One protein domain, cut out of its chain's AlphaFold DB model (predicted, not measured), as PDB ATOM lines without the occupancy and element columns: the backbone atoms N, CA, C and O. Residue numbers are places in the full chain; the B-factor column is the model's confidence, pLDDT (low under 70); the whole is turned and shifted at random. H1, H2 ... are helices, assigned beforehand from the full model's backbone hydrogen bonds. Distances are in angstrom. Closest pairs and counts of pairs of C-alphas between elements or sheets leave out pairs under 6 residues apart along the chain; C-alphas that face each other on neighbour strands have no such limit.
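Overview. This is residues 78 to 118 of the 332 residues of an uncharacterized protein of Streptomyces sp. WAC00288 (UniProt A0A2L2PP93). Three short helices make an open frame with an empty middle: H3, the longest, forms one side, H2 forms another with H1 crosswise at its first residues, and the link from H2 to H3 bridges the remaining side. Residues 98 to 104 stick out. The printed part has 41 residues, with H1, H2 and H3 in that order, 26 residues in helices and no named strand; the class is all helix. It is compact, with a radius of gyration of the C-alphas of 10.2 A and spans of 24 by 21 by 15 A.

Along the chain. H3, residues 108 to 118, measures 15.5 A and ends at C-alpha 118 (110.118, 98.201, 157.476). H1, residues 82 to 89, measures 10.6 A from C-alpha 82 (122.454, 102.508, 156.761). H2, residues 93 to 99, measures 10.1 A.

Arrangement. H3 is apart from H1 and H2. H1 and H2 touch, about perpendicular at 86 degrees; their closest C-alphas, of Ala 86 and Val 93, are 5.3 A apart. Every O i to N i+4 pair is within hydrogen-bond range in H1 and H3, and 2 of 3 in H2.

Size, cuts and confidence. The C-alphas farthest apart, of Gly 90 and Gln 109, are separated by 26.3 A. The printed part has no cut. The link H1 to H2 is tight, H2 to H3 short. Mean pLDDT of the printed part is 82.8; residues 108 to 109, 112 and 114 to 118 are under 70.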
ATOM      1  N   SER A  78     118.985 100.597 166.552       86.19
ATOM      2  CA  SER A  78     117.512 100.738 166.584       86.19
ATOM      3  C   SER A  78     116.773 100.173 165.356       86.19
ATOM      4  O   SER A  78     115.635 100.538 165.080       86.19
ATOM      5  N   GLY A  79     117.429  99.344 164.546       84.50
ATOM      6  CA  GLY A  79     116.845  98.756 163.336       84.50
ATOM      7  C   GLY A  79     116.919  99.616 162.067       84.50
ATOM      8  O   GLY A  79     116.671  99.098 160.982       84.50
ATOM      9  N   MET A  80     117.334 100.889 162.123       85.88
ATOM     10  CA  MET A  80     117.360 101.733 160.918       85.88
ATOM     11  C   MET A  80     118.411 101.243 159.895       85.88
ATOM     12  O   MET A  80     119.515 100.845 160.293       85.88
ATOM     13  N   PRO A  81     118.113 101.243 158.580       89.94
ATOM     14  CA  PRO A  81     119.068 100.859 157.544       89.94
ATOM     15  C   PRO A  81     120.103 101.964 157.325       89.94
ATOM     16  O   PRO A  81     119.802 103.150 157.464       89.94
ATOM     17  N   GLN A  82     121.318 101.584 156.916       90.88
ATOM     18  CA  GLN A  82     122.454 102.508 156.761       90.88
ATOM     19  C   GLN A  82     122.127 103.708 155.861       90.88
ATOM     20  O   GLN A  82     122.541 104.824 156.150       90.88
ATOM     21  N   GLN A  83     121.339 103.491 154.806       89.81
ATOM     22  CA  GLN A  83     120.889 104.533 153.876       89.81
ATOM     23  C   GLN A  83     120.030 105.598 154.567       89.81
ATOM     24  O   GLN A  83     120.193 106.789 154.323       89.81
ATOM     25  N   ARG A  84     119.133 105.175 155.463       87.31
ATOM     26  CA  ARG A  84     118.240 106.079 156.187       87.31
ATOM     27  C   ARG A  84     118.962 106.776 157.333       87.31
ATOM     28  O   ARG A  84     118.729 107.960 157.541       87.31
ATOM     29  N   VAL A  85     119.903 106.101 157.993       92.19
ATOM     30  CA  VAL A  85     120.822 106.742 158.948       92.19
ATOM     31  C   VAL A  85     121.635 107.839 158.251       92.19
ATOM     32  O   VAL A  85     121.687 108.966 158.733       92.19
ATOM     33  N   ALA A  86     122.207 107.528 157.084       92.50
ATOM     34  CA  ALA A  86     122.976 108.461 156.267       92.50
ATOM     35  C   ALA A  86     122.147 109.697 155.879       92.50
ATOM     36  O   ALA A  86     122.570 110.823 156.132       92.50
ATOM     37  N   ALA A  87     120.930 109.486 155.366       89.81
ATOM     38  CA  ALA A  87     120.004 110.566 155.026       89.81
ATOM     39  C   ALA A  87     119.598 111.409 156.246       89.81
ATOM     40  O   ALA A  87     119.568 112.632 156.159       89.81
ATOM     41  N   THR A  88     119.334 110.770 157.391       91.81
ATOM     42  CA  THR A  88     118.903 111.450 158.628       91.81
ATOM     43  C   THR A  88     119.996 112.352 159.196       91.81
ATOM     44  O   THR A  88     119.707 113.419 159.726       91.81
ATOM     45  N   LEU A  89     121.256 111.930 159.086       91.44
ATOM     46  CA  LEU A  89     122.405 112.668 159.607       91.44
ATOM     47  C   LEU A  89     123.084 113.560 158.553       91.44
ATOM     48  O   LEU A  89     124.055 114.238 158.875       91.44
ATOM     49  N   GLY A  90     122.609 113.553 157.303       92.12
ATOM     50  CA  GLY A  90     123.209 114.317 156.203       92.12
ATOM     51  C   GLY A  90     124.629 113.865 155.835       92.12
ATOM     52  O   GLY A  90     125.447 114.678 155.411       92.12
ATOM     53  N   ILE A  91     124.943 112.580 156.018       92.81
ATOM     54  CA  ILE A  91     126.265 111.994 155.744       92.81
ATOM     55  C   ILE A  91     126.183 110.928 154.651       92.81
ATOM     56  O   ILE A  91     125.105 110.460 154.297       92.81
ATOM     57  N   SER A  92     127.327 110.517 154.101       92.81
ATOM     58  CA  SER A  92     127.364 109.420 153.130       92.81
ATOM     59  C   SER A  92     127.173 108.053 153.800       92.81
ATOM     60  O   SER A  92     127.477 107.859 154.977       92.81
ATOM     61  N   VAL A  93     126.709 107.064 153.033       90.62
ATOM     62  CA  VAL A  93     126.582 105.676 153.518       90.62
ATOM     63  C   VAL A  93     127.945 105.105 153.917       90.62
ATOM     64  O   VAL A  93     128.069 104.436 154.937       90.62
ATOM     65  N   GLU A  94     128.996 105.425 153.166       91.38
ATOM     66  CA  GLU A  94     130.365 105.025 153.499       91.38
ATOM     67  C   GLU A  94     130.832 105.640 154.829       91.38
ATOM     68  O   GLU A  94     131.434 104.961 155.658       91.38
ATOM     69  N   ALA A  95     130.463 106.898 155.095       87.94
ATOM     70  CA  ALA A  95     130.738 107.561 156.365       87.94
ATOM     71  C   ALA A  95     130.024 106.896 157.555       87.94
ATOM     72  O   ALA A  95     130.567 106.930 158.663       87.94
ATOM     73  N   VAL A  96     128.852 106.287 157.339       90.25
ATOM     74  CA  VAL A  96     128.165 105.446 158.335       90.25
ATOM     75  C   VAL A  96     128.965 104.168 158.590       90.25
ATOM     76  O   VAL A  96     129.258 103.864 159.742       90.25
ATOM     77  N   VAL A  97     129.372 103.457 157.534       90.12
ATOM     78  CA  VAL A  97     130.118 102.188 157.643       90.12
ATOM     79  C   VAL A  97     131.438 102.373 158.387       90.12
ATOM     80  O   VAL A  97     131.718 101.621 159.310       90.12
ATOM     81  N   VAL A  98     132.215 103.405 158.050       89.06
ATOM     82  CA  VAL A  98     133.512 103.692 158.692       89.06
ATOM     83  C   VAL A  98     133.374 104.014 160.189       89.06
ATOM     84  O   VAL A  98     134.330 103.862 160.946       89.06
ATOM     85  N   ARG A  99     132.201 104.481 160.633       88.62
ATOM     86  CA  ARG A  99     131.939 104.856 162.036       88.62
ATOM     87  C   ARG A  99     131.385 103.704 162.881       88.62
ATOM     88  O   ARG A  99     131.411 103.810 164.112       88.62
ATOM     89  N   LEU A 100     130.913 102.634 162.243       89.62
ATOM     90  CA  LEU A 100     130.488 101.400 162.897       89.62
ATOM     91  C   LEU A 100     131.695 100.478 163.099       89.62
ATOM     92  O   LEU A 100     132.546 100.345 162.225       89.62
ATOM     93  N   GLU A 101     131.765  99.829 164.258       84.50
ATOM     94  CA  GLU A 101     132.733  98.752 164.477       84.50
ATOM     95  C   GLU A 101     132.361  97.517 163.638       84.50
ATOM     96  O   GLU A 101     131.174  97.281 163.391       84.50
ATOM     97  N   PRO A 102     133.329  96.670 163.244       82.12
ATOM     98  CA  PRO A 102     133.045  95.439 162.507       82.12
ATOM     99  C   PRO A 102     132.034  94.526 163.214       82.12
ATOM    100  O   PRO A 102     131.209  93.903 162.555       82.12
ATOM    101  N   SER A 103     132.049  94.497 164.551       81.00
ATOM    102  CA  SER A 103     131.090  93.755 165.384       81.00
ATOM    103  C   SER A 103     129.686  94.366 165.413       81.00
ATOM    104  O   SER A 103     128.730  93.691 165.780       81.00
ATOM    105  N   GLN A 104     129.552  95.638 165.041       81.75
ATOM    106  CA  GLN A 104     128.276  96.347 164.983       81.75
ATOM    107  C   GLN A 104     127.611  96.220 163.616       81.75
ATOM    108  O   GLN A 104     126.443  96.576 163.494       81.75
ATOM    109  N   LEU A 105     128.317  95.749 162.584       83.50
ATOM    110  CA  LEU A 105     127.737  95.539 161.263       83.50
ATOM    111  C   LEU A 105     126.772  94.352 161.310       83.50
ATOM    112  O   LEU A 105     127.161  93.235 161.639       83.50
ATOM    113  N   ARG A 106     125.509  94.592 160.940       82.56
ATOM    114  CA  ARG A 106     124.523  93.512 160.826       82.56
ATOM    115  C   ARG A 106     124.942  92.537 159.738       82.56
ATOM    116  O   ARG A 106     125.472  92.937 158.695       82.56
ATOM    117  N   SER A 107     124.615  91.266 159.940       78.75
ATOM    118  CA  SER A 107     124.747  90.277 158.879       78.75
ATOM    119  C   SER A 107     123.852  90.648 157.688       78.75
ATOM    120  O   SER A 107     122.825  91.324 157.825       78.75
ATOM    121  N   ARG A 108     124.206  90.172 156.486       69.50
ATOM    122  CA  ARG A 108     123.372  90.385 155.287       69.50
ATOM    123  C   ARG A 108     121.943  89.864 155.476       69.50
ATOM    124  O   ARG A 108     121.011  90.457 154.943       69.50
ATOM    125  N   GLN A 109     121.775  88.778 156.233       67.56
ATOM    126  CA  GLN A 109     120.472  88.168 156.493       67.56
ATOM    127  C   GLN A 109     119.623  89.015 157.449       67.56
ATOM    128  O   GLN A 109     118.454  89.259 157.164       67.56
ATOM    129  N   GLU A 110     120.199  89.529 158.537       74.81
ATOM    130  CA  GLU A 110     119.492  90.419 159.473       74.81
ATOM    131  C   GLU A 110     119.131  91.760 158.832       74.81
ATOM    132  O   GLU A 110     118.019  92.254 159.008       74.81
ATOM    133  N   ALA A 111     120.039  92.333 158.035       72.88
ATOM    134  CA  ALA A 111     119.758  93.554 157.286       72.88
ATOM    135  C   ALA A 111     118.596  93.359 156.296       72.88
ATOM    136  O   ALA A 111     117.754  94.248 156.156       72.88
ATOM    137  N   ALA A 112     118.522  92.193 155.643       68.75
ATOM    138  CA  ALA A 112     117.418  91.848 154.753       68.75
ATOM    139  C   ALA A 112     116.095  91.675 155.518       68.75
ATOM    140  O   ALA A 112     115.091  92.238 155.092       68.75
ATOM    141  N   ARG A 113     116.095  90.972 156.660       72.75
ATOM    142  CA  ARG A 113     114.897  90.794 157.505       72.75
ATOM    143  C   ARG A 113     114.305  92.134 157.952       72.75
ATOM    144  O   ARG A 113     113.141  92.395 157.675       72.75
ATOM    145  N   LEU A 114     115.127  93.018 158.522       69.12
ATOM    146  CA  LEU A 114     114.684  94.340 158.994       69.12
ATOM    147  C   LEU A 114     114.217  95.258 157.855       69.12
ATOM    148  O   LEU A 114     113.323  96.080 158.039       69.12
ATOM    149  N   SER A 115     114.810  95.124 156.664       65.69
ATOM    150  CA  SER A 115     114.368  95.880 155.485       65.69
ATOM    151  C   SER A 115     113.000  95.407 154.991       65.69
ATOM    152  O   SER A 115     112.192  96.231 154.571       65.69
ATOM    153  N   VAL A 116     112.732  94.097 155.044       66.81
ATOM    154  CA  VAL A 116     111.422  93.527 154.694       66.81
ATOM    155  C   VAL A 116     110.357  93.972 155.694       66.81
ATOM    156  O   VAL A 116     109.278  94.357 155.257       66.81
ATOM    157  N   GLU A 117     110.684  93.980 156.988       64.88
ATOM    158  CA  GLU A 117     109.800  94.408 158.081       64.88
ATOM    159  C   GLU A 117     109.416  95.895 157.963       64.88
ATOM    160  O   GLU A 117     108.237  96.238 157.916       64.88
ATOM    161  N   GLN A 118     110.391  96.778 157.730       61.88
ATOM    162  CA  GLN A 118     110.118  98.201 157.476       61.88
ATOM    163  C   GLN A 118     109.374  98.451 156.155       61.88
ATOM    164  O   GLN A 118     108.658  99.440 156.022       61.88
TER     165      GLN A 118